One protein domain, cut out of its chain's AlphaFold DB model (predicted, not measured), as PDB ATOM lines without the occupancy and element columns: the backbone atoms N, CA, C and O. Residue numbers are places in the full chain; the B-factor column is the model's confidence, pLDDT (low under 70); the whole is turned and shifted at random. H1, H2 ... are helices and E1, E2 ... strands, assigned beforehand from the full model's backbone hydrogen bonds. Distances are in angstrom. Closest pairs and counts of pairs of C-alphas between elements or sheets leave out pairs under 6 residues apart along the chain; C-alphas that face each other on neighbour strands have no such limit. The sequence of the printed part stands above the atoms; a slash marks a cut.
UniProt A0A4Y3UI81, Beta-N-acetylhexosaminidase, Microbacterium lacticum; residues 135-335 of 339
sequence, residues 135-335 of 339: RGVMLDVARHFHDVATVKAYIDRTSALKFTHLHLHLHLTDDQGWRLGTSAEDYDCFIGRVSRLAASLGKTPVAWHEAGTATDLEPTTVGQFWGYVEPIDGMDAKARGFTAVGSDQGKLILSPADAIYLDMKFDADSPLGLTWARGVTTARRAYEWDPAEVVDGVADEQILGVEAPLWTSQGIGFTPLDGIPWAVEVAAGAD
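Overview. This is residues 135 to 335 of the 339 residues of the protein "Beta-N-acetylhexosaminidase" of Microbacterium lacticum (UniProt A0A4Y3UI81). Six parallel strands form a sheet curled like part of a barrel, open between E2 and E3, with H1, H7 and H4 over its outside. H2 lies beyond the E3 edge, and residues 175 to 181 before it stick out. The printed part has 201 residues, under half in named elements, in the chain order E1 H1 E2 H2 E3 H3 E4 H4 E5 H5 H6 E6 H7, seven named helices and six named strands of mixed class. The sheet's order is E2 E1 E6 E5 E4 E3; the whole is compact, with a radius of gyration of the C-alphas of 17.0 A and spans of 46 by 37 by 31 A.

Arrangement. The strongly twisted sheet consists of E2, residues 165 to 169, E1, 135 to 140, E6, 303 to 310, E5, 251 to 254, E4, 222 to 225, and E3, 206 to 208. N and O pairs within hydrogen-bond range are N 167 and O 137, 2.8 A, for E2 and E1; N 136 and O 306, 2.8 A, for E1 and E6; N 304 and O 252, 2.8 A, for E6 and E5; N 253 and O 223, 2.8 A, for E5 and E4; and N 224 and O 207, 2.8 A, for E4 and E3. H1, residues 148 to 159, lies over E2 and E1 at a height over the sheet of 10.1 A; its closest C-alphas to E2 are Ile 155 and Leu 166, 7.5 A. H7, residues 326 to 333, lies over E6 and only just over E1, with 3 C-alphas on E1, at a height of 10.0 A; its closest C-alphas to E6 are Ala 331 and Ala 308, 6.4 A. H4, residues 235 to 244, lies over E4 and only just over E5, with 3 C-alphas on E5, at a height of 9.0 A; Phe 242 and Gly 223 are its closest C-alphas to E4, 5.9 A. H1, H4 and H7 on one face of the sheet make two layers, helices over strands. H3, residues 209 to 213, only just stands at the sheet's level, at 3.8 A, and touches H4, the closest C-alphas being Gly 212 and Gly 241, 4.2 A. H2, residues 184 to 200, only grazes the sheet with residues 191 to 198, and with residues 188 to 191 alone only just touches H3, with 3 pairs of C-alphas within 8 A, the closest Ile 191 and Ala 211, 6.5 A. H5, residues 283 to 287, is not on the sheet but touches H7, the closest C-alphas being Tyr 287 and Val 330, 5.7 A; H6, residues 291 to 294, only grazes the sheet. E1 H1 E2, E3 H3 E4, E4 H4 E5 and E5 H5 H6 E6 are strand-helix-strand units, parallel neighbour strands joined through helices, with right-handed crossovers. Every O i to N i+4 pair is within hydrogen-bond range in H1, H2, H5 and H7; H4 has 4 of 6, H3 0 of 1 but 2 of 2 O i to N i+3 pairs, and H6 is too short for an i+4 pair.

Along the chain. E1 begins at C-alpha 135, (2.831, 53.161, 48.786), and H7 ends at C-alpha 333, (7.928, 56.163, 40.106). From first to last C-alpha, H2 measures 24.3 A, E6 20.8 A, E1 17.0 A, H1 16.3 A and H4 14.2 A.

Size, cuts and confidence. The C-alphas of Ser 200 and Asp 269 are the two farthest apart, 48.4 A. The printed part has no cut; the long links are E2 to H2, E5 to H5 and E6 to H7. Mean pLDDT of the printed part is 80.7; residues 169 to 181, 245 to 248 and 313 to 335 are under 70.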
ATOM      1  N   ARG A 135       1.929  53.664  49.818       93.50
ATOM      2  CA  ARG A 135       2.831  53.161  48.786       93.50
ATOM      3  C   ARG A 135       3.013  51.684  49.078       93.50
ATOM      4  O   ARG A 135       3.795  51.304  49.953       93.50
ATOM      5  N   GLY A 136       2.201  50.866  48.420       91.50
ATOM      6  CA  GLY A 136       2.039  49.451  48.709       91.50
ATOM      7  C   GLY A 136       2.779  48.531  47.749       91.50
ATOM      8  O   GLY A 136       2.913  48.798  46.556       91.50
ATOM      9  N   VAL A 137       3.188  47.384  48.271       90.25
ATOM     10  CA  VAL A 137       3.583  46.214  47.486       90.25
ATOM     11  C   VAL A 137       2.812  45.007  47.986       90.25
ATOM     12  O   VAL A 137       2.675  44.826  49.197       90.25
ATOM     13  N   MET A 138       2.330  44.162  47.076       88.94
ATOM     14  CA  MET A 138       1.663  42.916  47.458       88.94
ATOM     15  C   MET A 138       2.518  41.706  47.091       88.94
ATOM     16  O   MET A 138       3.015  41.618  45.974       88.94
ATOM     17  N   LEU A 139       2.654  40.751  48.012       84.75
ATOM     18  CA  LEU A 139       3.318  39.468  47.772       84.75
ATOM     19  C   LEU A 139       2.332  38.311  47.973       84.75
ATOM     20  O   LEU A 139       1.811  38.110  49.072       84.75
ATOM     21  N   ASP A 140       2.105  37.527  46.920       82.94
ATOM     22  CA  ASP A 140       1.298  36.304  46.960       82.94
ATOM     23  C   ASP A 140       2.089  35.128  47.546       82.94
ATOM     24  O   ASP A 140       2.843  34.448  46.850       82.94
ATOM     25  N   VAL A 141       1.876  34.868  48.836       77.81
ATOM     26  CA  VAL A 141       2.487  33.739  49.562       77.81
ATOM     27  C   VAL A 141       1.614  32.481  49.563       77.81
ATOM     28  O   VAL A 141       1.955  31.485  50.204       77.81
ATOM     29  N   ALA A 142       0.454  32.528  48.904       76.50
ATOM     30  CA  ALA A 142      -0.522  31.452  48.954       76.50
ATOM     31  C   ALA A 142      -0.408  30.497  47.767       76.50
ATOM     32  O   ALA A 142      -0.540  29.288  47.940       76.50
ATOM     33  N   ARG A 143      -0.127  31.022  46.569       75.75
ATOM     34  CA  ARG A 143       0.099  30.184  45.377       75.75
ATOM     35  C   ARG A 143       1.458  29.492  45.467       75.75
ATOM     36  O   ARG A 143       1.557  28.314  45.132       75.75
ATOM     37  N   HIS A 144       2.467  30.191  45.989       75.75
ATOM     38  CA  HIS A 144       3.757  29.624  46.378       75.75
ATOM     39  C   HIS A 144       4.194  30.170  47.735       75.75
ATOM     40  O   HIS A 144       4.206  31.376  47.961       75.75
ATOM     41  N   PHE A 145       4.584  29.272  48.640       79.38
ATOM     42  CA  PHE A 145       5.089  29.665  49.949       79.38
ATOM     43  C   PHE A 145       6.482  30.302  49.834       79.38
ATOM     44  O   PHE A 145       7.379  29.747  49.194       79.38
ATOM     45  N   HIS A 146       6.671  31.419  50.534       76.00
ATOM     46  CA  HIS A 146       7.955  32.086  50.722       76.00
ATOM     47  C   HIS A 146       8.359  32.012  52.189       76.00
ATOM     48  O   HIS A 146       7.551  32.289  53.076       76.00
ATOM     49  N   ASP A 147       9.610  31.635  52.455       79.69
ATOM     50  CA  ASP A 147      10.107  31.603  53.825       79.69
ATOM     51  C   ASP A 147      10.306  33.019  54.398       79.69
ATOM     52  O   ASP A 147      10.296  34.032  53.697       79.69
ATOM     53  N   VAL A 148      10.486  33.100  55.717       85.25
ATOM     54  CA  VAL A 148      10.611  34.390  56.415       85.25
ATOM     55  C   VAL A 148      11.829  35.185  55.932       85.25
ATOM     56  O   VAL A 148      11.771  36.409  55.884       85.25
ATOM     57  N   ALA A 149      12.925  34.510  55.574       85.94
ATOM     58  CA  ALA A 149      14.131  35.168  55.075       85.94
ATOM     59  C   ALA A 149      13.871  35.850  53.725       85.94
ATOM     60  O   ALA A 149      14.263  36.996  53.523       85.94
ATOM     61  N   THR A 150      13.137  35.172  52.845       81.50
ATOM     62  CA  THR A 150      12.687  35.682  51.553       81.50
ATOM     63  C   THR A 150      11.786  36.902  51.715       81.50
ATOM     64  O   THR A 150      12.007  37.923  51.070       81.50
ATOM     65  N   VAL A 151      10.803  36.833  52.618       84.31
ATOM     66  CA  VAL A 151       9.894  37.960  52.882       84.31
ATOM     67  C   VAL A 151      10.652  39.160  53.460       84.31
ATOM     68  O   VAL A 151      10.402  40.288  53.047       84.31
ATOM     69  N   LYS A 152      11.619  38.940  54.361       86.25
ATOM     70  CA  LYS A 152      12.480  40.017  54.883       86.25
ATOM     71  C   LYS A 152      13.320  40.665  53.786       86.25
ATOM     72  O   LYS A 152      13.309  41.880  53.669       86.25
ATOM     73  N   ALA A 153      13.944  39.865  52.922       84.50
ATOM     74  CA  ALA A 153      14.696  40.389  51.785       84.50
ATOM     75  C   ALA A 153      13.810  41.186  50.809       84.50
ATOM     76  O   ALA A 153      14.284  42.123  50.169       84.50
ATOM     77  N   TYR A 154      12.527  40.830  50.682       83.38
ATOM     78  CA  TYR A 154      11.566  41.616  49.911       83.38
ATOM     79  C   TYR A 154      11.281  42.973  50.564       83.38
ATOM     80  O   TYR A 154      11.341  43.986  49.873       83.38
ATOM     81  N   ILE A 155      11.059  43.003  51.884       86.56
ATOM     82  CA  ILE A 155      10.888  44.241  52.665       86.56
ATOM     83  C   ILE A 155      12.118  45.149  52.534       86.56
ATOM     84  O   ILE A 155      11.976  46.347  52.294       86.56
ATOM     85  N   ASP A 156      13.326  44.593  52.638       84.75
ATOM     86  CA  ASP A 156      14.567  45.367  52.528       84.75
ATOM     87  C   ASP A 156      14.672  46.055  51.155       84.75
ATOM     88  O   ASP A 156      15.014  47.232  51.058       84.75
ATOM     89  N   ARG A 157      14.303  45.350  50.077       83.81
ATOM     90  CA  ARG A 157      14.329  45.903  48.712       83.81
ATOM     91  C   ARG A 157      13.272  46.979  48.487       83.81
ATOM     92  O   ARG A 157      13.555  47.976  47.830       83.81
ATOM     93  N   THR A 158      12.056  46.785  48.988       84.75
ATOM     94  CA  THR A 158      10.951  47.725  48.747       84.75
ATOM     95  C   THR A 158      11.055  48.955  49.650       84.75
ATOM     96  O   THR A 158      10.777  50.068  49.207       84.75
ATOM     97  N   SER A 159      11.562  48.810  50.875       86.00
ATOM     98  CA  SER A 159      11.820  49.949  51.768       86.00
ATOM     99  C   SER A 159      12.881  50.913  51.218       86.00
ATOM    100  O   SER A 159      12.738  52.126  51.385       86.00
ATOM    101  N   ALA A 160      13.875  50.414  50.468       84.12
ATOM    102  CA  ALA A 160      14.855  51.249  49.762       84.12
ATOM    103  C   ALA A 160      14.222  52.186  48.715       84.12
ATOM    104  O   ALA A 160      14.773  53.239  48.389       84.12
ATOM    105  N   LEU A 161      13.031  51.829  48.231       85.00
ATOM    106  CA  LEU A 161      12.232  52.591  47.272       85.00
ATOM    107  C   LEU A 161      11.073  53.345  47.935       85.00
ATOM    108  O   LEU A 161      10.159  53.802  47.257       85.00
ATOM    109  N   LYS A 162      11.132  53.517  49.261       89.94
ATOM    110  CA  LYS A 162      10.173  54.289  50.062       89.94
ATOM    111  C   LYS A 162       8.742  53.724  50.073       89.94
ATOM    112  O   LYS A 162       7.808  54.457  50.408       89.94
ATOM    113  N   PHE A 163       8.558  52.435  49.766       86.94
ATOM    114  CA  PHE A 163       7.284  51.748  50.012       86.94
ATOM    115  C   PHE A 163       7.007  51.663  51.521       86.94
ATOM    116  O   PHE A 163       7.911  51.416  52.320       86.94
ATOM    117  N   THR A 164       5.748  51.869  51.905       87.81
ATOM    118  CA  THR A 164       5.285  51.940  53.302       87.81
ATOM    119  C   THR A 164       4.480  50.730  53.731       87.81
ATOM    120  O   THR A 164       4.486  50.372  54.907       87.81
ATOM    121  N   HIS A 165       3.780  50.098  52.790       89.19
ATOM    122  CA  HIS A 165       2.830  49.037  53.088       89.19
ATOM    123  C   HIS A 165       3.241  47.745  52.386       89.19
ATOM    124  O   HIS A 165       3.430  47.706  51.172       89.19
ATOM    125  N   LEU A 166       3.356  46.666  53.160       85.50
ATOM    126  CA  LEU A 166       3.457  45.313  52.628       85.50
ATOM    127  C   LEU A 166       2.109  44.615  52.796       85.50
ATOM    128  O   LEU A 166       1.707  44.279  53.912       85.50
ATOM    129  N   HIS A 167       1.449  44.338  51.680       80.69
ATOM    130  CA  HIS A 167       0.261  43.510  51.626       80.69
ATOM    131  C   HIS A 167       0.673  42.055  51.373       80.69
ATOM    132  O   HIS A 167       1.018  41.642  50.268       80.69
ATOM    133  N   LEU A 168       0.650  41.227  52.416       71.50
ATOM    134  CA  LEU A 168       0.787  39.785  52.225       71.50
ATOM    135  C   LEU A 168      -0.557  39.227  51.782       71.50
ATOM    136  O   LEU A 168      -1.492  39.134  52.580       71.50
ATOM    137  N   HIS A 169      -0.643  38.839  50.514       66.50
ATOM    138  CA  HIS A 169      -1.842  38.208  50.006       66.50
ATOM    139  C   HIS A 169      -1.904  36.765  50.513       66.50
ATOM    140  O   HIS A 169      -1.265  35.842  49.999       66.50
ATOM    141  N   LEU A 170      -2.676  36.599  51.585       57.62
ATOM    142  CA  LEU A 170      -2.989  35.322  52.202       57.62
ATOM    143  C   LEU A 170      -4.292  34.800  51.608       57.62
ATOM    144  O   LEU A 170      -5.388  35.077  52.090       57.62
ATOM    145  N   HIS A 171      -4.158  34.024  50.544       56.62
ATOM    146  CA  HIS A 171      -5.283  33.368  49.909       56.62
ATOM    147  C   HIS A 171      -5.742  32.166  50.752       56.62
ATOM    148  O   HIS A 171      -5.237  31.054  50.608       56.62
ATOM    149  N   LEU A 172      -6.681  32.390  51.680       41.81
ATOM    150  CA  LEU A 172      -7.246  31.313  52.506       41.81
ATOM    151  C   LEU A 172      -8.163  30.366  51.697       41.81
ATOM    152  O   LEU A 172      -8.332  29.219  52.108       41.81
ATOM    153  N   THR A 173      -8.726  30.806  50.557       46.22
ATOM    154  CA  THR A 173      -9.607  30.006  49.671       46.22
ATOM    155  C   THR A 173      -9.594  30.509  48.216       46.22
ATOM    156  O   THR A 173     -10.005  31.646  48.012       46.22
ATOM    157  N   ASP A 174      -9.194  29.676  47.239       51.16
ATOM    158  CA  ASP A 174      -9.165  29.971  45.779       51.16
ATOM    159  C   ASP A 174     -10.077  28.994  44.997       51.16
ATOM    160  O   ASP A 174     -10.589  28.011  45.546       51.16
ATOM    161  N   ASP A 175     -10.263  29.239  43.698       56.38
ATOM    162  CA  ASP A 175     -11.234  28.594  42.804       56.38
ATOM    163  C   ASP A 175     -10.973  27.108  42.516       56.38
ATOM    164  O   ASP A 175     -11.751  26.460  41.810       56.38
ATOM    165  N   GLN A 176      -9.936  26.489  43.089       44.00
ATOM    166  CA  GLN A 176      -9.726  25.048  42.897       44.00
ATOM    167  C   GLN A 176     -10.798  24.178  43.601       44.00
ATOM    168  O   GLN A 176     -10.691  22.948  43.564       44.00
ATOM    169  N   GLY A 177     -11.844  24.771  44.209       39.47
ATOM    170  CA  GLY A 177     -12.789  24.074  45.091       39.47
ATOM    171  C   GLY A 177     -14.310  24.261  44.916       39.47
ATOM    172  O   GLY A 177     -15.033  23.518  45.580       39.47
ATOM    173  N   TRP A 178     -14.860  25.158  44.077       38.94
ATOM    174  CA  TRP A 178     -16.327  25.398  44.071       38.94
ATOM    175  C   TRP A 178     -16.926  25.724  42.685       38.94
ATOM    176  O   TRP A 178     -16.375  26.516  41.937       38.94
ATOM    177  N   ARG A 179     -18.058  25.088  42.311       35.53
ATOM    178  CA  ARG A 179     -18.637  25.093  40.937       35.53
ATOM    179  C   ARG A 179     -20.020  25.761  40.790       35.53
ATOM    180  O   ARG A 179     -20.681  25.560  39.773       35.53
ATOM    181  N   LEU A 180     -20.485  26.512  41.787       47.31
ATOM    182  CA  LEU A 180     -21.755  27.253  41.734       47.31
ATOM    183  C   LEU A 180     -21.474  28.749  41.899       47.31
ATOM    184  O   LEU A 180     -20.824  29.131  42.866       47.31
ATOM    185  N   GLY A 181     -21.943  29.568  40.955       57.69
ATOM    186  CA  GLY A 181     -21.764  31.020  41.000       57.69
ATOM    187  C   GLY A 181     -22.644  31.678  42.064       57.69
ATOM    188  O   GLY A 181     -23.813  31.320  42.208       57.69
ATOM    189  N   THR A 182     -22.079  32.637  42.796       74.25
ATOM    190  CA  THR A 182     -22.791  33.506  43.746       74.25
ATOM    191  C   THR A 182     -23.641  34.520  42.975       74.25
ATOM    192  O   THR A 182     -23.164  35.097  41.996       74.25
ATOM    193  N   SER A 183     -24.900  34.738  43.373       85.12
ATOM    194  CA  SER A 183     -25.729  35.786  42.761       85.12
ATOM    195  C   SER A 183     -25.210  37.184  43.138       85.12
ATOM    196  O   SER A 183     -24.540  37.336  44.159       85.12
ATOM    197  N   ALA A 184     -25.515  38.214  42.342       83.31
ATOM    198  CA  ALA A 184     -25.092  39.585  42.655       83.31
ATOM    199  C   ALA A 184     -25.652  40.068  44.008       83.31
ATOM    200  O   ALA A 184     -24.929  40.662  44.798       83.31
ATOM    201  N   GLU A 185     -26.910  39.734  44.312       84.56
ATOM    202  CA  GLU A 185     -27.554  40.085  45.584       84.56
ATOM    203  C   GLU A 185     -26.879  39.395  46.779       84.56
ATOM    204  O   GLU A 185     -26.618  40.032  47.802       84.56
ATOM    205  N   ASP A 186     -26.536  38.109  46.640       86.69
ATOM    206  CA  ASP A 186     -25.813  37.376  47.683       86.69
ATOM    207  C   ASP A 186     -24.397  37.932  47.885       86.69
ATOM    208  O   ASP A 186     -23.930  38.018  49.022       86.69
ATOM    209  N   TYR A 187     -23.723  38.326  46.799       86.69
ATOM    210  CA  TYR A 187     -22.402  38.952  46.852       86.69
ATOM    211  C   TYR A 187     -22.456  40.297  47.584       86.69
ATOM    212  O   TYR A 187     -21.723  40.482  48.556       86.69
ATOM    213  N   ASP A 188     -23.363  41.194  47.193       86.62
ATOM    214  CA  ASP A 188     -23.512  42.515  47.811       86.62
ATOM    215  C   ASP A 188     -23.859  42.399  49.308       86.62
ATOM    216  O   ASP A 188     -23.260  43.070  50.153       86.62
ATOM    217  N   CYS A 189     -24.778  41.491  49.658       88.25
ATOM    218  CA  CYS A 189     -25.148  41.202  51.045       88.25
ATOM    219  C   CYS A 189     -23.954  40.675  51.859       88.25
ATOM    220  O   CYS A 189     -23.713  41.113  52.991       88.25
ATOM    221  N   PHE A 190     -23.184  39.746  51.286       89.31
ATOM    222  CA  PHE A 190     -22.001  39.186  51.930       89.31
ATOM    223  C   PHE A 190     -20.934  40.258  52.170       89.31
ATOM    224  O   PHE A 190     -20.485  40.412  53.307       89.31
ATOM    225  N   ILE A 191     -20.578  41.023  51.136       89.38
ATOM    226  CA  ILE A 191     -19.561  42.082  51.181       89.38
ATOM    227  C   ILE A 191     -19.930  43.178  52.190       89.38
ATOM    228  O   ILE A 191     -19.105  43.550  53.033       89.38
ATOM    229  N   GLY A 192     -21.180  43.648  52.185       88.44
ATOM    230  CA  GLY A 192     -21.658  44.620  53.173       88.44
ATOM    231  C   GLY A 192     -21.540  44.090  54.608       88.44
ATOM    232  O   GLY A 192     -21.043  44.764  55.511       88.44
ATOM    233  N   ARG A 193     -21.905  42.822  54.833       91.44
ATOM    234  CA  ARG A 193     -21.808  42.207  56.161       91.44
ATOM    235  C   ARG A 193     -20.363  42.042  56.640       91.44
ATOM    236  O   ARG A 193     -20.092  42.311  57.813       91.44
ATOM    237  N   VAL A 194     -19.453  41.568  55.786       90.50
ATOM    238  CA  VAL A 194     -18.055  41.328  56.186       90.50
ATOM    239  C   VAL A 194     -17.274  42.626  56.370       90.50
ATOM    240  O   VAL A 194     -16.484  42.703  57.309       90.50
ATOM    241  N   SER A 195     -17.538  43.661  55.564       90.62
ATOM    242  CA  SER A 195     -16.911  44.981  55.739       90.62
ATOM    243  C   SER A 195     -17.259  45.583  57.106       90.62
ATOM    244  O   SER A 195     -16.363  45.940  57.870       90.62
ATOM    245  N   ARG A 196     -18.536  45.560  57.510       90.38
ATOM    246  CA  ARG A 196     -18.942  46.002  58.856       90.38
ATOM    247  C   ARG A 196     -18.378  45.143  59.981       90.38
ATOM    248  O   ARG A 196     -18.083  45.663  61.055       90.38
ATOM    249  N   LEU A 197     -18.234  43.834  59.768       92.81
ATOM    250  CA  LEU A 197     -17.611  42.959  60.757       92.81
ATOM    251  C   LEU A 197     -16.138  43.333  60.959       92.81
ATOM    252  O   LEU A 197     -15.709  43.476  62.101       92.81
ATOM    253  N   ALA A 198     -15.387  43.544  59.878       91.31
ATOM    254  CA  ALA A 198     -14.003  44.003  59.951       91.31
ATOM    255  C   ALA A 198     -13.897  45.361  60.672       91.31
ATOM    256  O   ALA A 198     -13.111  45.488  61.614       91.31
ATOM    257  N   ALA A 199     -14.772  46.316  60.345       90.69
ATOM    258  CA  ALA A 199     -14.850  47.599  61.044       90.69
ATOM    259  C   ALA A 199     -15.185  47.450  62.538       90.69
ATOM    260  O   ALA A 199     -14.572  48.103  63.381       90.69
ATOM    261  N   SER A 200     -16.080  46.526  62.906       93.81
ATOM    262  CA  SER A 200     -16.417  46.248  64.313       93.81
ATOM    263  C   SER A 200     -15.245  45.687  65.131       93.81
ATOM    264  O   SER A 200     -15.253  45.770  66.358       93.81
ATOM    265  N   LEU A 201     -14.220  45.153  64.459       95.38
ATOM    266  CA  LEU A 201     -12.959  44.711  65.060       95.38
ATOM    267  C   LEU A 201     -11.906  45.836  65.119       95.38
ATOM    268  O   LEU A 201     -10.751  45.575  65.461       95.38
ATOM    269  N   GLY A 202     -12.279  47.074  64.775       92.75
ATOM    270  CA  GLY A 202     -11.380  48.227  64.732       92.75
ATOM    271  C   GLY A 202     -10.390  48.184  63.567       92.75
ATOM    272  O   GLY A 202      -9.273  48.679  63.705       92.75
ATOM    273  N   LYS A 203     -10.754  47.533  62.454       91.75
ATOM    274  CA  LYS A 203      -9.933  47.432  61.239       91.75
ATOM    275  C   LYS A 203     -10.604  48.157  60.081       91.75
ATOM    276  O   LYS A 203     -11.809  48.030  59.909       91.75
ATOM    277  N   THR A 204      -9.816  48.838  59.259       91.38
ATOM    278  CA  THR A 204     -10.285  49.394  57.986       91.38
ATOM    279  C   THR A 204     -10.363  48.269  56.952       91.38
ATOM    280  O   THR A 204      -9.336  47.636  56.687       91.38
ATOM    281  N   PRO A 205     -11.545  47.955  56.395       91.19
ATOM    282  CA  PRO A 205     -11.664  46.919  55.377       91.19
ATOM    283  C   PRO A 205     -11.040  47.391  54.054       91.19
ATOM    284  O   PRO A 205     -11.176  48.555  53.686       91.19
ATOM    285  N   VAL A 206     -10.394  46.480  53.325       91.69
ATOM    286  CA  VAL A 206      -9.902  46.712  51.957       91.69
ATOM    287  C   VAL A 206     -10.485  45.626  51.061       91.69
ATOM    288  O   VAL A 206     -10.487  44.453  51.443       91.69
ATOM    289  N   ALA A 207     -11.012  46.000  49.899       91.19
ATOM    290  CA  ALA A 207     -11.616  45.062  48.961       91.19
ATOM    291  C   ALA A 207     -11.325  45.454  47.512       91.19
ATOM    292  O   ALA A 207     -11.180  46.631  47.195       91.19
ATOM    293  N   TRP A 208     -11.292  44.469  46.615       92.12
ATOM    294  CA  TRP A 208     -11.203  44.724  45.178       92.12
ATOM    295  C   TRP A 208     -12.390  45.546  44.672       92.12
ATOM    296  O   TRP A 208     -13.489  45.476  45.229       92.12
ATOM    297  N   HIS A 209     -12.168  46.308  43.599       92.62
ATOM    298  CA  HIS A 209     -13.128  47.289  43.091       92.62
ATOM    299  C   HIS A 209     -14.520  46.721  42.760       92.62
ATOM    300  O   HIS A 209     -15.495  47.466  42.764       92.62
ATOM    301  N   GLU A 210     -14.655  45.416  42.520       91.31
ATOM    302  CA  GLU A 210     -15.944  44.745  42.344       91.31
ATOM    303  C   GLU A 210     -16.891  44.937  43.530       91.31
ATOM    304  O   GLU A 210     -18.092  45.088  43.321       91.31
ATOM    305  N   ALA A 211     -16.361  44.998  44.753       89.81
ATOM    306  CA  ALA A 211     -17.150  45.195  45.966       89.81
ATOM    307  C   ALA A 211     -17.832  46.573  46.036       89.81
ATOM    308  O   ALA A 211     -18.732  46.763  46.853       89.81
ATOM    309  N   GLY A 212     -17.472  47.515  45.161       89.44
ATOM    310  CA  GLY A 212     -18.098  48.835  45.101       89.44
ATOM    311  C   GLY A 212     -19.527  48.825  44.552       89.44
ATOM    312  O   GLY A 212     -20.206  49.846  44.613       89.44
ATOM    313  N   THR A 213     -20.026  47.689  44.047       88.81
ATOM    314  CA  THR A 213     -21.460  47.530  43.741       88.81
ATOM    315  C   THR A 213     -22.319  47.376  44.993       88.81
ATOM    316  O   THR A 213     -23.524  47.628  44.935       88.81
ATOM    317  N   ALA A 214     -21.717  46.983  46.120       86.38
ATOM    318  CA  ALA A 214     -22.441  46.707  47.348       86.38
ATOM    319  C   ALA A 214     -23.066  47.990  47.915       86.38
ATOM    320  O   ALA A 214     -22.383  48.938  48.294       86.38
ATOM    321  N   THR A 215     -24.392  47.993  48.023       81.81
ATOM    322  CA  THR A 215     -25.171  49.166  48.466       81.81
ATOM    323  C   THR A 215     -25.072  49.463  49.965       81.81
ATOM    324  O   THR A 215     -25.442  50.550  50.399       81.81
ATOM    325  N   ASP A 216     -24.578  48.509  50.752       85.88
ATOM    326  CA  ASP A 216     -24.497  48.562  52.217       85.88
ATOM    327  C   ASP A 216     -23.044  48.355  52.692       85.88
ATOM    328  O   ASP A 216     -22.777  47.659  53.674       85.88
ATOM    329  N   LEU A 217     -22.079  48.892  51.941       87.50
ATOM    330  CA  LEU A 217     -20.658  48.837  52.285       87.50
ATOM    331  C   LEU A 217     -20.349  49.741  53.488       87.50
ATOM    332  O   LEU A 217     -20.934  50.812  53.648       87.50
ATOM    333  N   GLU A 218     -19.419  49.318  54.345       89.25
ATOM    334  CA  GLU A 218     -18.949  50.179  55.429       89.25
ATOM    335  C   GLU A 218     -18.205  51.417  54.857       89.25
ATOM    336  O   GLU A 218     -17.331  51.227  54.007       89.25
ATOM    337  N   PRO A 219     -18.518  52.662  55.286       87.00
ATOM    338  CA  PRO A 219     -18.020  53.891  54.642       87.00
ATOM    339  C   PRO A 219     -16.498  54.101  54.607       87.00
ATOM    340  O   PRO A 219     -15.999  54.787  53.721       87.00
ATOM    341  N   THR A 220     -15.751  53.539  55.558       88.19
ATOM    342  CA  THR A 220     -14.281  53.601  55.611       88.19
ATOM    343  C   THR A 220     -13.605  52.528  54.758       88.19
ATOM    344  O   THR A 220     -12.377  52.488  54.692       88.19
ATOM    345  N   THR A 221     -14.375  51.649  54.109       90.75
ATOM    346  CA  THR A 221     -13.822  50.597  53.253       90.75
ATOM    347  C   THR A 221     -13.035  51.202  52.093       90.75
ATOM    348  O   THR A 221     -13.543  52.030  51.340       90.75
ATOM    349  N   VAL A 222     -11.801  50.734  51.917       92.69
ATOM    350  CA  VAL A 222     -10.920  51.147  50.824       92.69
ATOM    351  C   VAL A 222     -11.103  50.208  49.635       92.69
ATOM    352  O   VAL A 222     -11.052  48.983  49.783       92.69
ATOM    353  N   GLY A 223     -11.306  50.780  48.449       93.62
ATOM    354  CA  GLY A 223     -11.390  50.024  47.202       93.62
ATOM    355  C   GLY A 223     -10.025  49.886  46.534       93.62
ATOM    356  O   GLY A 223      -9.336  50.879  46.338       93.62
ATOM    357  N   GLN A 224      -9.636  48.680  46.133       95.19
ATOM    358  CA  GLN A 224      -8.438  48.445  45.331       95.19
ATOM    359  C   GLN A 224      -8.811  48.237  43.860       95.19
ATOM    360  O   GLN A 224      -9.469  47.258  43.491       95.19
ATOM    361  N   PHE A 225      -8.400  49.169  43.003       95.94
ATOM    362  CA  PHE A 225      -8.676  49.135  41.571       95.94
ATOM    363  C   PHE A 225      -7.595  48.373  40.813       95.94
ATOM    364  O   PHE A 225      -6.478  48.856  40.650       95.94
ATOM    365  N   TRP A 226      -7.955  47.200  40.296       94.69
ATOM    366  CA  TRP A 226      -7.064  46.338  39.516       94.69
ATOM    367  C   TRP A 226      -7.396  46.282  38.023       94.69
ATOM    368  O   TRP A 226      -6.966  45.370  37.322       94.69
ATOM    369  N   GLY A 227      -8.185  47.240  37.527       94.31
ATOM    370  CA  GLY A 227      -8.528  47.326  36.111       94.31
ATOM    371  C   GLY A 227      -7.343  47.731  35.239       94.31
ATOM    372  O   GLY A 227      -6.201  47.360  35.488       94.31
ATOM    373  N   TYR A 228      -7.612  48.503  34.198       95.75
ATOM    374  CA  TYR A 228      -6.565  49.037  33.331       95.75
ATOM    375  C   TYR A 228      -6.433  50.543  33.513       95.75
ATOM    376  O   TYR A 228      -7.383  51.180  33.966       95.75
ATOM    377  N   VAL A 229      -5.285  51.101  33.115       94.25
ATOM    378  CA  VAL A 229      -5.073  52.564  33.070       94.25
ATOM    379  C   VAL A 229      -6.185  53.252  32.274       94.25
ATOM    380  O   VAL A 229      -6.649  54.316  32.655       94.25
ATOM    381  N   GLU A 230      -6.661  52.597  31.212       95.25
ATOM    382  CA  GLU A 230      -7.907  52.936  30.524       95.25
ATOM    383  C   GLU A 230      -8.996  51.921  30.915       95.25
ATOM    384  O   GLU A 230      -9.022  50.810  30.356       95.25
ATOM    385  N   PRO A 231      -9.887  52.260  31.864       94.19
ATOM    386  CA  PRO A 231     -10.878  51.325  32.373       94.19
ATOM    387  C   PRO A 231     -11.821  50.812  31.281       94.19
ATOM    388  O   PRO A 231     -12.189  51.521  30.346       94.19
ATOM    389  N   ILE A 232     -12.248  49.559  31.427       93.56
ATOM    390  CA  ILE A 232     -13.219  48.905  30.542       93.56
ATOM    391  C   ILE A 232     -14.363  48.323  31.371       93.56
ATOM    392  O   ILE A 232     -14.268  48.262  32.592       93.56
ATOM    393  N   ASP A 233     -15.443  47.895  30.716       91.44
ATOM    394  CA  ASP A 233     -16.524  47.097  31.322       91.44
ATOM    395  C   ASP A 233     -17.114  47.671  32.631       91.44
ATOM    396  O   ASP A 233     -17.600  46.940  33.498       91.44
ATOM    397  N   GLY A 234     -17.073  49.000  32.780       92.06
ATOM    398  CA  GLY A 234     -17.556  49.718  33.961       92.06
ATOM    399  C   GLY A 234     -16.742  49.468  35.236       92.06
ATOM    400  O   GLY A 234     -17.265  49.673  36.330       92.06
ATOM    401  N   MET A 235     -15.494  49.000  35.131       93.50
ATOM    402  CA  MET A 235     -14.603  48.793  36.284       93.50
ATOM    403  C   MET A 235     -14.388  50.096  37.072       93.50
ATOM    404  O   MET A 235     -14.419  50.096  38.301       93.50
ATOM    405  N   ASP A 236     -14.255  51.225  36.377       93.44
ATOM    406  CA  ASP A 236     -14.188  52.569  36.960       93.44
ATOM    407  C   ASP A 236     -15.466  52.939  37.726       93.44
ATOM    408  O   ASP A 236     -15.405  53.491  38.820       93.44
ATOM    409  N   ALA A 237     -16.639  52.581  37.193       93.19
ATOM    410  CA  ALA A 237     -17.914  52.827  37.860       93.19
ATOM    411  C   ALA A 237     -18.038  52.042  39.170       93.19
ATOM    412  O   ALA A 237     -18.556  52.574  40.151       93.19
ATOM    413  N   LYS A 238     -17.528  50.805  39.209       92.88
ATOM    414  CA  LYS A 238     -17.477  50.014  40.443       92.88
ATOM    415  C   LYS A 238     -16.464  50.597  41.435       92.88
ATOM    416  O   LYS A 238     -16.780  50.705  42.611       92.88
ATOM    417  N   ALA A 239     -15.302  51.068  40.970       92.69
ATOM    418  CA  ALA A 239     -14.333  51.764  41.824       92.69
ATOM    419  C   ALA A 239     -14.918  53.046  42.441       92.69
ATOM    420  O   ALA A 239     -14.813  53.257  43.647       92.69
ATOM    421  N   ARG A 240     -15.645  53.847  41.651       92.19
ATOM    422  CA  ARG A 240     -16.398  55.006  42.158       92.19
ATOM    423  C   ARG A 240     -17.439  54.637  43.213       92.19
ATOM    424  O   ARG A 240     -17.812  55.491  44.006       92.19
ATOM    425  N   GLY A 241     -17.894  53.386  43.268       90.12
ATOM    426  CA  GLY A 241     -18.783  52.906  44.324       90.12
ATOM    427  C   GLY A 241     -18.232  53.156  45.731       90.12
ATOM    428  O   GLY A 241     -18.981  53.569  46.609       90.12
ATOM    429  N   PHE A 242     -16.917  53.025  45.933       89.44
ATOM    430  CA  PHE A 242     -16.278  53.278  47.231       89.44
ATOM    431  C   PHE A 242     -16.214  54.765  47.588       89.44
ATOM    432  O   PHE A 242     -16.232  55.115  48.763       89.44
ATOM    433  N   THR A 243     -16.149  55.645  46.589       85.69
ATOM    434  CA  THR A 243     -16.031  57.096  46.789       85.69
ATOM    435  C   THR A 243     -17.378  57.823  46.707       85.69
ATOM    436  O   THR A 243     -17.483  58.970  47.136       85.69
ATOM    437  N   ALA A 244     -18.425  57.162  46.195       77.38
ATOM    438  CA  ALA A 244     -19.779  57.701  46.057       77.38
ATOM    439  C   ALA A 244     -20.662  57.502  47.304       77.38
ATOM    440  O   ALA A 244     -21.634  58.243  47.485       77.38
ATOM    441  N   VAL A 245     -20.363  56.517  48.163       58.81
ATOM    442  CA  VAL A 245     -21.104  56.276  49.416       58.81
ATOM    443  C   VAL A 245     -20.785  57.412  50.392       58.81
ATOM    444  O   VAL A 245     -19.744  57.414  51.037       58.81
ATOM    445  N   GLY A 246     -21.670  58.412  50.442       52.81
ATOM    446  CA  GLY A 246     -21.457  59.723  51.062       52.81
ATOM    447  C   GLY A 246     -20.503  59.772  52.259       52.81
ATOM    448  O   GLY A 246     -20.898  59.429  53.366       52.81
ATOM    449  N   SER A 247     -19.277  60.249  52.041       51.81
ATOM    450  CA  SER A 247     -18.395  60.902  53.019       51.81
ATOM    451  C   SER A 247     -17.023  61.127  52.385       51.81
ATOM    452  O   SER A 247     -16.574  60.336  51.560       51.81
ATOM    453  N   ASP A 248     -16.296  62.139  52.839       58.88
ATOM    454  CA  ASP A 248     -14.888  62.394  52.497       58.88
ATOM    455  C   ASP A 248     -13.917  61.253  52.925       58.88
ATOM    456  O   ASP A 248     -12.694  61.416  52.913       58.88
ATOM    457  N   GLN A 249     -14.456  60.101  53.353       71.44
ATOM    458  CA  GLN A 249     -13.749  58.979  53.969       71.44
ATOM    459  C   GLN A 249     -13.474  57.817  53.014       71.44
ATOM    460  O   GLN A 249     -12.495  57.108  53.235       71.44
ATOM    461  N   GLY A 250     -14.285  57.628  51.969       78.81
ATOM    462  CA  GLY A 250     -14.049  56.578  50.977       78.81
ATOM    463  C   GLY A 250     -12.751  56.840  50.217       78.81
ATOM    464  O   GLY A 250     -12.554  57.944  49.700       78.81
ATOM    465  N   LYS A 251     -11.856  55.846  50.165       91.81
ATOM    466  CA  LYS A 251     -10.567  55.954  49.467       91.81
ATOM    467  C   LYS A 251     -10.342  54.825  48.469       91.81
ATOM    468  O   LYS A 251     -10.893  53.734  48.621       91.81
ATOM    469  N   LEU A 252      -9.475  55.079  47.493       94.38
ATOM    470  CA  LEU A 252      -9.011  54.093  46.525       94.38
ATOM    471  C   LEU A 252      -7.505  53.856  46.612       94.38
ATOM    472  O   LEU A 252      -6.724  54.785  46.786       94.38
ATOM    473  N   ILE A 253      -7.109  52.601  46.436       95.69
ATOM    474  CA  ILE A 253      -5.744  52.197  46.107       95.69
ATOM    475  C   ILE A 253      -5.748  51.795  44.636       95.69
ATOM    476  O   ILE A 253      -6.577  50.980  44.223       95.69
ATOM    477  N   LEU A 254      -4.843  52.349  43.835       96.12
ATOM    478  CA  LEU A 254      -4.757  52.007  42.420       96.12
ATOM    479  C   LEU A 254      -3.652  50.987  42.167       96.12
ATOM    480  O   LEU A 254      -2.508  51.156  42.579       96.12
ATOM    481  N   SER A 255      -4.013  49.926  41.459       95.12
ATOM    482  CA  SER A 255      -3.113  48.866  41.025       95.12
ATOM    483  C   SER A 255      -3.457  48.399  39.603       95.12
ATOM    484  O   SER A 255      -3.795  47.227  39.443       95.12
ATOM    485  N   PRO A 256      -3.451  49.264  38.563       95.31
ATOM    486  CA  PRO A 256      -3.852  48.842  37.223       95.31
ATOM    487  C   PRO A 256      -3.007  47.663  36.730       95.31
ATOM    488  O   PRO A 256      -1.773  47.717  36.734       95.31
ATOM    489  N   ALA A 257      -3.667  46.589  36.303       93.62
ATOM    490  CA  ALA A 257      -3.018  45.331  35.957       93.62
ATOM    491  C   ALA A 257      -2.122  45.423  34.725       93.62
ATOM    492  O   ALA A 257      -1.169  44.662  34.580       93.62
ATOM    493  N   ASP A 258      -2.398  46.373  33.839       92.69
ATOM    494  CA  ASP A 258      -1.573  46.624  32.669       92.69
ATOM    495  C   ASP A 258      -0.460  47.657  32.905       92.69
ATOM    496  O   ASP A 258       0.266  47.979  31.966       92.69
ATOM    497  N   ALA A 259      -0.298  48.138  34.144       91.38
ATOM    498  CA  ALA A 259       0.766  49.055  34.542       91.38
ATOM    499  C   ALA A 259       1.658  48.478  35.648       91.38
ATOM    500  O   ALA A 259       2.854  48.321  35.435       91.38
ATOM    501  N   ILE A 260       1.110  48.129  36.818       90.50
ATOM    502  CA  ILE A 260       1.926  47.855  38.019       90.50
ATOM    503  C   ILE A 260       1.723  46.466  38.634       90.50
ATOM    504  O   ILE A 260       2.091  46.229  39.782       90.50
ATOM    505  N   TYR A 261       1.205  45.511  37.857       90.44
ATOM    506  CA  TYR A 261       1.284  44.088  38.203       90.44
ATOM    507  C   TYR A 261       2.674  43.542  37.872       90.44
ATOM    508  O   TYR A 261       3.058  43.397  36.710       90.44
ATOM    509  N   LEU A 262       3.434  43.229  38.919       87.19
ATOM    510  CA  LEU A 262       4.838  42.824  38.848       87.19
ATOM    511  C   LEU A 262       5.024  41.406  38.284       87.19
ATOM    512  O   LEU A 262       6.135  41.030  37.914       87.19
ATOM    513  N   ASP A 263       3.951  40.618  38.212       86.19
ATOM    514  CA  ASP A 263       3.923  39.295  37.591       86.19
ATOM    515  C   ASP A 263       3.645  39.340  36.078       86.19
ATOM    516  O   ASP A 263       3.698  38.297  35.417       86.19
ATOM    517  N   MET A 264       3.366  40.515  35.499       88.25
ATOM    518  CA  MET A 264       3.293  40.662  34.043       88.25
ATOM    519  C   MET A 264       4.689  40.624  33.425       88.25
ATOM    520  O   MET A 264       5.691  41.021  34.021       88.25
ATOM    521  N   LYS A 265       4.775  40.142  32.187       86.06
ATOM    522  CA  LYS A 265       6.031  40.164  31.439       86.06
ATOM    523  C   LYS A 265       6.431  41.602  31.117       86.06
ATOM    524  O   LYS A 265       5.648  42.320  30.506       86.06
ATOM    525  N   PHE A 266       7.673  41.967  31.437       81.75
ATOM    526  CA  PHE A 266       8.290  43.241  31.028       81.75
ATOM    527  C   PHE A 266       8.967  43.173  29.656       81.75
ATOM    528  O   PHE A 266       9.112  44.190  28.979       81.75
ATOM    529  N   ASP A 267       9.330  41.962  29.239       82.06
ATOM    530  CA  ASP A 267       9.897  41.649  27.935       82.06
ATOM    531  C   ASP A 267       9.199  40.406  27.362       82.06
ATOM    532  O   ASP A 267       8.850  39.482  28.105       82.06
ATOM    533  N   ALA A 268       8.969  40.385  26.046       83.56
ATOM    534  CA  ALA A 268       8.279  39.286  25.372       83.56
ATOM    535  C   ALA A 268       9.014  37.942  25.531       83.56
ATOM    536  O   ALA A 268       8.364  36.900  25.669       83.56
ATOM    537  N   ASP A 269      10.346  37.985  25.582       83.94
ATOM    538  CA  ASP A 269      11.222  36.824  25.705       83.94
ATOM    539  C   ASP A 269      11.421  36.387  27.165       83.94
ATOM    540  O   ASP A 269      12.062  35.365  27.426       83.94
ATOM    541  N   SER A 270      10.842  37.112  28.135       80.38
ATOM    542  CA  SER A 270      10.929  36.741  29.549       80.38
ATOM    543  C   SER A 270      10.413  35.309  29.767       80.38
ATOM    544  O   SER A 270       9.277  34.992  29.377       80.38
ATOM    545  N   PRO A 271      11.199  34.430  30.422       77.44
ATOM    546  CA  PRO A 271      10.798  33.047  30.674       77.44
ATOM    547  C   PRO A 271       9.685  32.947  31.726       77.44
ATOM    548  O   PRO A 271       8.982  31.941  31.779       77.44
ATOM    549  N   LEU A 272       9.526  33.989  32.545       78.50
ATOM    550  CA  LEU A 272       8.551  34.088  33.626       78.50
ATOM    551  C   LEU A 272       7.581  35.243  33.367       78.50
ATOM    552  O   LEU A 272       7.906  36.184  32.641       78.50
ATOM    553  N   GLY A 273       6.406  35.166  33.987       80.62
ATOM    554  CA  GLY A 273       5.376  36.199  33.924       80.62
ATOM    555  C   GLY A 273       4.218  35.875  32.984       80.62
ATOM    556  O   GLY A 273       4.277  34.962  32.155       80.62
ATOM    557  N   LEU A 274       3.145  36.641  33.134       86.62
ATOM    558  CA  LEU A 274       1.903  36.522  32.378       86.62
ATOM    559  C   LEU A 274       1.748  37.673  31.371       86.62
ATOM    560  O   LEU A 274       2.479  38.657  31.404       86.62
ATOM    561  N   THR A 275       0.796  37.540  30.448       90.94
ATOM    562  CA  THR A 275       0.514  38.549  29.404       90.94
ATOM    563  C   THR A 275      -0.980  38.821  29.225       90.94
ATOM    564  O   THR A 275      -1.407  39.348  28.196       90.94
ATOM    565  N   TRP A 276      -1.800  38.429  30.205       91.56
ATOM    566  CA  TRP A 276      -3.257  38.556  30.110       91.56
ATOM    567  C   TRP A 276      -3.704  40.027  30.126       91.56
ATOM    568  O   TRP A 276      -4.657  40.382  29.433       91.56
ATOM    569  N   ALA A 277      -2.983  40.888  30.850       91.06
ATOM    570  CA  ALA A 277      -3.289  42.304  31.012       91.06
ATOM    571  C   ALA A 277      -2.754  43.135  29.833       91.06
ATOM    572  O   ALA A 277      -1.769  43.860  29.943       91.06
ATOM    573  N   ARG A 278      -3.398  43.012  28.663       91.50
ATOM    574  CA  ARG A 278      -3.020  43.735  27.429       91.50
ATOM    575  C   ARG A 278      -1.548  43.501  27.012       91.50
ATOM    576  O   ARG A 278      -0.893  44.420  26.512       91.50
ATOM    577  N   GLY A 279      -1.041  42.275  27.160       90.31
ATOM    578  CA  GLY A 279       0.275  41.873  26.658       90.31
ATOM    579  C   GLY A 279       1.432  42.149  27.621       90.31
ATOM    580  O   GLY A 279       1.344  41.839  28.803       90.31
ATOM    581  N   VAL A 280       2.546  42.645  27.076       89.62
ATOM    582  CA  VAL A 280       3.761  42.994  27.829       89.62
ATOM    583  C   VAL A 280       3.583  44.365  28.484       89.62
ATOM    584  O   VAL A 280       3.109  45.315  27.851       89.62
ATOM    585  N   THR A 281       4.025  44.479  29.728       89.19
ATOM    586  CA  THR A 281       4.059  45.720  30.499       89.19
ATOM    587  C   THR A 281       5.481  46.260  30.491       89.19
ATOM    588  O   THR A 281       6.299  45.908  31.330       89.19
ATOM    589  N   THR A 282       5.824  47.080  29.497       87.62
ATOM    590  CA  THR A 282       7.171  47.671  29.426       87.62
ATOM    591  C   THR A 282       7.424  48.595  30.622       87.62
ATOM    592  O   THR A 282       6.484  49.146  31.189       87.62
ATOM    593  N   ALA A 283       8.694  48.842  30.966       82.88
ATOM    594  CA  ALA A 283       9.051  49.813  32.011       82.88
ATOM    595  C   ALA A 283       8.416  51.195  31.762       82.88
ATOM    596  O   ALA A 283       7.913  51.831  32.677       82.88
ATOM    597  N   ARG A 284       8.360  51.619  30.494       84.56
ATOM    598  CA  ARG A 284       7.674  52.846  30.087       84.56
ATOM    599  C   ARG A 284       6.184  52.808  30.439       84.56
ATOM    600  O   ARG A 284       5.691  53.740  31.050       84.56
ATOM    601  N   ARG A 285       5.479  51.727  30.094       88.12
ATOM    602  CA  ARG A 285       4.042  51.572  30.379       88.12
ATOM    603  C   ARG A 285       3.737  51.525  31.876       88.12
ATOM    604  O   ARG A 285       2.729  52.060  32.308       88.12
ATOM    605  N   ALA A 286       4.606  50.882  32.648       87.50
ATOM    606  CA  ALA A 286       4.469  50.800  34.095       87.50
ATOM    607  C   ALA A 286       4.708  52.149  34.807       87.50
ATOM    608  O   ALA A 286       4.261  52.309  35.942       87.50
ATOM    609  N   TYR A 287       5.370  53.109  34.142       84.94
ATOM    610  CA  TYR A 287       5.644  54.456  34.657       84.94
ATOM    611  C   TYR A 287       4.694  55.537  34.110       84.94
ATOM    612  O   TYR A 287       4.255  56.391  34.863       84.94
ATOM    613  N   GLU A 288       4.391  55.530  32.805       88.62
ATOM    614  CA  GLU A 288       3.674  56.612  32.106       88.62
ATOM    615  C   GLU A 288       2.153  56.560  32.333       88.62
ATOM    616  O   GLU A 288       1.378  56.269  31.421       88.62
ATOM    617  N   TRP A 289       1.735  56.832  33.566       92.06
ATOM    618  CA  TRP A 289       0.344  57.028  33.960       92.06
ATOM    619  C   TRP A 289       0.282  57.882  35.234       92.06
ATOM    620  O   TRP A 289       1.193  57.835  36.058       92.06
ATOM    621  N   ASP A 290      -0.795  58.648  35.406       92.44
ATOM    622  CA  ASP A 290      -1.076  59.366  36.652       92.44
ATOM    623  C   ASP A 290      -2.233  58.664  37.381       92.44
ATOM    624  O   ASP A 290      -3.314  58.518  36.796       92.44
ATOM    625  N   PRO A 291      -2.057  58.240  38.646       93.31
ATOM    626  CA  PRO A 291      -3.142  57.692  39.452       93.31
ATOM    627  C   PRO A 291      -4.418  58.551  39.467       93.31
ATOM    628  O   PRO A 291      -5.517  57.999  39.422       93.31
ATOM    629  N   ALA A 292      -4.300  59.881  39.463       92.38
ATOM    630  CA  ALA A 292      -5.437  60.804  39.452       92.38
ATOM    631  C   ALA A 292      -6.259  60.770  38.155       92.38
ATOM    632  O   ALA A 292      -7.417  61.179  38.155       92.38
ATOM    633  N   GLU A 293      -5.694  60.271  37.054       94.31
ATOM    634  CA  GLU A 293      -6.353  60.259  35.742       94.31
ATOM    635  C   GLU A 293      -7.026  58.918  35.407       94.31
ATOM    636  O   GLU A 293      -7.810  58.838  34.462       94.31
ATOM    637  N   VAL A 294      -6.764  57.854  36.179       94.06
ATOM    638  CA  VAL A 294      -7.245  56.495  35.862       94.06
ATOM    639  C   VAL A 294      -8.756  56.350  36.050       94.06
ATOM    640  O   VAL A 294      -9.430  55.719  35.234       94.06
ATOM    641  N   VAL A 295      -9.307  56.887  37.141       93.38
ATOM    642  CA  VAL A 295     -10.731  56.745  37.476       93.38
ATOM    643  C   VAL A 295     -11.400  58.109  37.404       93.38
ATOM    644  O   VAL A 295     -11.374  58.876  38.362       93.38
ATOM    645  N   ASP A 296     -12.048  58.388  36.271       90.62
ATOM    646  CA  ASP A 296     -12.758  59.653  36.063       90.62
ATOM    647  C   ASP A 296     -13.772  59.918  37.191       90.62
ATOM    648  O   ASP A 296     -14.515  59.018  37.597       90.62
ATOM    649  N   GLY A 297     -13.799  61.151  37.696       88.44
ATOM    650  CA  GLY A 297     -14.660  61.579  38.801       88.44
ATOM    651  C   GLY A 297     -14.171  61.232  40.215       88.44
ATOM    652  O   GLY A 297     -14.928  61.452  41.161       88.44
ATOM    653  N   VAL A 298     -12.951  60.711  40.381       90.69
ATOM    654  CA  VAL A 298     -12.295  60.536  41.690       90.69
ATOM    655  C   VAL A 298     -11.255  61.637  41.884       90.69
ATOM    656  O   VAL A 298     -10.418  61.855  41.017       90.69
ATOM    657  N   ALA A 299     -11.313  62.343  43.015       89.69
ATOM    658  CA  ALA A 299     -10.326  63.374  43.343       89.69
ATOM    659  C   ALA A 299      -9.020  62.763  43.888       89.69
ATOM    660  O   ALA A 299      -9.047  61.690  44.494       89.69
ATOM    661  N   ASP A 300      -7.892  63.466  43.739       90.62
ATOM    662  CA  ASP A 300      -6.573  63.011  44.216       90.62
ATOM    663  C   ASP A 300      -6.583  62.747  45.731       90.62
ATOM    664  O   ASP A 300      -6.047  61.750  46.201       90.62
ATOM    665  N   GLU A 301      -7.330  63.542  46.508       90.50
ATOM    666  CA  GLU A 301      -7.480  63.342  47.954       90.50
ATOM    667  C   GLU A 301      -8.237  62.057  48.309       90.50
ATOM    668  O   GLU A 301      -8.177  61.591  49.450       90.50
ATOM    669  N   GLN A 302      -9.000  61.494  47.371       91.81
ATOM    670  CA  GLN A 302      -9.688  60.214  47.525       91.81
ATOM    671  C   GLN A 302      -8.803  59.035  47.103       91.81
ATOM    672  O   GLN A 302      -9.162  57.889  47.366       91.81
ATOM    673  N   ILE A 303      -7.637  59.286  46.512       93.94
ATOM    674  CA  ILE A 303      -6.637  58.264  46.229       93.94
ATOM    675  C   ILE A 303      -5.734  58.151  47.457       93.94
ATOM    676  O   ILE A 303      -4.990  59.055  47.818       93.94
ATOM    677  N   LEU A 304      -5.832  57.017  48.145       94.00
ATOM    678  CA  LEU A 304      -4.961  56.699  49.269       94.00
ATOM    679  C   LEU A 304      -3.525  56.439  48.794       94.00
ATOM    680  O   LEU A 304      -2.579  56.751  49.518       94.00
ATOM    681  N   GLY A 305      -3.394  55.872  47.589       94.50
ATOM    682  CA  GLY A 305      -2.146  55.734  46.854       94.50
ATOM    683  C   GLY A 305      -2.129  54.550  45.895       94.50
ATOM    684  O   GLY A 305      -3.161  54.191  45.324       94.50
ATOM    685  N   VAL A 306      -0.956  53.949  45.705       94.62
ATOM    686  CA  VAL A 306      -0.722  52.886  44.715       94.62
ATOM    687  C   VAL A 306      -0.270  51.588  45.373       94.62
ATOM    688  O   VAL A 306       0.387  51.606  46.413       94.62
ATOM    689  N   GLU A 307      -0.595  50.451  44.762       93.19
ATOM    690  CA  GLU A 307      -0.095  49.141  45.186       93.19
ATOM    691  C   GLU A 307       0.412  48.345  43.994       93.19
ATOM    692  O   GLU A 307      -0.327  48.168  43.032       93.19
ATOM    693  N   ALA A 308       1.643  47.838  44.071       91.50
ATOM    694  CA  ALA A 308       2.251  47.017  43.029       91.50
ATOM    695  C   ALA A 308       2.149  45.519  43.377       91.50
ATOM    696  O   ALA A 308       2.913  45.041  44.227       91.50
ATOM    697  N   PRO A 309       1.219  44.752  42.773       90.19
ATOM    698  CA  PRO A 309       0.991  43.376  43.178       90.19
ATOM    699  C   PRO A 309       1.913  42.387  42.474       90.19
ATOM    700  O   PRO A 309       2.083  42.441  41.260       90.19
ATOM    701  N   LEU A 310       2.473  41.443  43.230       87.56
ATOM    702  CA  LEU A 310       3.247  40.313  42.725       87.56
ATOM    703  C   LEU A 310       2.511  39.000  43.008       87.56
ATOM    704  O   LEU A 310       2.570  38.449  44.112       87.56
ATOM    705  N   TRP A 311       1.831  38.487  41.985       84.38
ATOM    706  CA  TRP A 311       1.208  37.164  42.001       84.38
ATOM    707  C   TRP A 311       2.227  36.072  41.661       84.38
ATOM    708  O   TRP A 311       3.104  36.266  40.823       84.38
ATOM    709  N   THR A 312       2.107  34.890  42.274       78.75
ATOM    710  CA  THR A 312       3.142  33.843  42.150       78.75
ATOM    711  C   THR A 312       2.690  32.613  41.357       78.75
ATOM    712  O   THR A 312       3.403  31.617  41.291       78.75
ATOM    713  N   SER A 313       1.534  32.659  40.685       67.06
ATOM    714  CA  SER A 313       0.841  31.507  40.067       67.06
ATOM    715  C   SER A 313       1.640  30.679  39.036       67.06
ATOM    716  O   SER A 313       1.349  29.496  38.873       67.06
ATOM    717  N   GLN A 314       2.663  31.237  38.376       61.94
ATOM    718  CA  GLN A 314       3.480  30.548  37.353       61.94
ATOM    719  C   GLN A 314       4.829  30.019  37.868       61.94
ATOM    720  O   GLN A 314       5.788  29.901  37.108       61.94
ATOM    721  N   GLY A 315       4.952  29.754  39.170       52.09
ATOM    722  CA  GLY A 315       6.259  29.430  39.747       52.09
ATOM    723  C   GLY A 315       7.213  30.623  39.678       52.09
ATOM    724  O   GLY A 315       8.431  30.445  39.691       52.09
ATOM    725  N   ILE A 316       6.649  31.841  39.634       56.97
ATOM    726  CA  ILE A 316       7.342  33.085  39.972       56.97
ATOM    727  C   ILE A 316       7.600  33.000  41.473       56.97
ATOM    728  O   ILE A 316       6.925  33.602  42.298       56.97
ATOM    729  N   GLY A 317       8.520  32.119  41.841       48.75
ATOM    730  CA  GLY A 317       9.091  32.122  43.157       48.75
ATOM    731  C   GLY A 317      10.021  33.318  43.231       48.75
ATOM    732  O   GLY A 317      10.733  33.607  42.264       48.75
ATOM    733  N   PHE A 318      10.104  33.952  44.392       49.69
ATOM    734  CA  PHE A 318      11.282  34.710  44.793       49.69
ATOM    735  C   PHE A 318      12.471  33.739  44.960       49.69
ATOM    736  O   PHE A 318      13.055  33.569  46.021       49.69
ATOM    737  N   THR A 319      12.841  33.059  43.876       40.84
ATOM    738  CA  THR A 319      14.248  32.777  43.616       40.84
ATOM    739  C   THR A 319      14.928  34.150  43.641       40.84
ATOM    740  O   THR A 319      14.249  35.125  43.320       40.84
ATOM    741  N   PRO A 320      16.191  34.313  44.059       38.47
ATOM    742  CA  PRO A 320      16.864  35.607  44.005       38.47
ATOM    743  C   PRO A 320      16.883  36.064  42.540       38.47
ATOM    744  O   PRO A 320      17.742  35.673  41.761       38.47
ATOM    745  N   LEU A 321      15.827  36.750  42.111       43.22
ATOM    746  CA  LEU A 321      15.592  37.042  40.716       43.22
ATOM    747  C   LEU A 321      16.350  38.326  40.466       43.22
ATOM    748  O   LEU A 321      15.800  39.420  40.551       43.22
ATOM    749  N   ASP A 322      17.601  38.150  40.063       40.41
ATOM    750  CA  ASP A 322      18.382  39.137  39.321       40.41
ATOM    751  C   ASP A 322      17.658  39.588  38.019       40.41
ATOM    752  O   ASP A 322      18.165  40.433  37.290       40.41
ATOM    753  N   GLY A 323      16.462  39.046  37.716       41.00
ATOM    754  CA  GLY A 323      15.606  39.357  36.563       41.00
ATOM    755  C   GLY A 323      14.255  40.044  36.850       41.00
ATOM    756  O   GLY A 323      13.494  40.224  35.908       41.00
ATOM    757  N   ILE A 324      13.936  40.437  38.096       46.12
ATOM    758  CA  ILE A 324      12.915  41.476  38.370       46.12
ATOM    759  C   ILE A 324      13.503  42.713  39.114       46.12
ATOM    760  O   ILE A 324      12.876  43.204  40.050       46.12
ATOM    761  N   PRO A 325      14.701  43.255  38.786       42.25
ATOM    762  CA  PRO A 325      15.176  44.490  39.427       42.25
ATOM    763  C   PRO A 325      14.395  45.748  39.018       42.25
ATOM    764  O   PRO A 325      14.282  46.677  39.801       42.25
ATOM    765  N   TRP A 326      13.830  45.791  37.810       45.69
ATOM    766  CA  TRP A 326      13.307  47.039  37.229       45.69
ATOM    767  C   TRP A 326      11.850  47.354  37.589       45.69
ATOM    768  O   TRP A 326      11.463  48.516  37.623       45.69
ATOM    769  N   ALA A 327      11.022  46.346  37.859       47.53
ATOM    770  CA  ALA A 327       9.577  46.534  37.993       47.53
ATOM    771  C   ALA A 327       9.186  47.349  39.241       47.53
ATOM    772  O   ALA A 327       8.252  48.145  39.200       47.53
ATOM    773  N   VAL A 328       9.926  47.167  40.340       52.94
ATOM    774  CA  VAL A 328       9.653  47.835  41.621       52.94
ATOM    775  C   VAL A 328      10.149  49.283  41.600       52.94
ATOM    776  O   VAL A 328       9.450  50.160  42.095       52.94
ATOM    777  N   GLU A 329      11.303  49.555  40.980       55.38
ATOM    778  CA  GLU A 329      11.812  50.922  40.770       55.38
ATOM    779  C   GLU A 329      10.861  51.744  39.895       55.38
ATOM    780  O   GLU A 329      10.578  52.903  40.186       55.38
ATOM    781  N   VAL A 330      10.310  51.114  38.854       53.50
ATOM    782  CA  VAL A 330       9.319  51.725  37.969       53.50
ATOM    783  C   VAL A 330       7.993  51.976  38.694       53.50
ATOM    784  O   VAL A 330       7.450  53.074  38.600       53.50
ATOM    785  N   ALA A 331       7.499  51.002  39.465       54.06
ATOM    786  CA  ALA A 331       6.285  51.172  40.261       54.06
ATOM    787  C   ALA A 331       6.440  52.246  41.352       54.06
ATOM    788  O   ALA A 331       5.486  52.960  41.645       54.06
ATOM    789  N   ALA A 332       7.641  52.410  41.917       53.97
ATOM    790  CA  ALA A 332       7.942  53.480  42.867       53.97
ATOM    791  C   ALA A 332       7.876  54.877  42.219       53.97
ATOM    792  O   ALA A 332       7.635  55.872  42.896       53.97
ATOM    793  N   GLY A 333       8.073  54.950  40.901       54.84
ATOM    794  CA  GLY A 333       7.928  56.163  40.106       54.84
ATOM    795  C   GLY A 333       6.479  56.588  39.836       54.84
ATOM    796  O   GLY A 333       6.206  57.783  39.736       54.84
ATOM    797  N   ALA A 334       5.546  55.632  39.789       53.84
ATOM    798  CA  ALA A 334       4.132  55.892  39.509       53.84
ATOM    799  C   ALA A 334       3.423  56.735  40.594       53.84
ATOM    800  O   ALA A 334       2.389  57.337  40.322       53.84
ATOM    801  N   ASP A 335       3.990  56.833  41.803       48.41
ATOM    802  CA  ASP A 335       3.519  57.743  42.865       48.41
ATOM    803  C   ASP A 335       3.654  59.230  42.477       48.41
ATOM    804  O   ASP A 335       3.017  60.072  43.092       48.41
TER     805      ASP A 335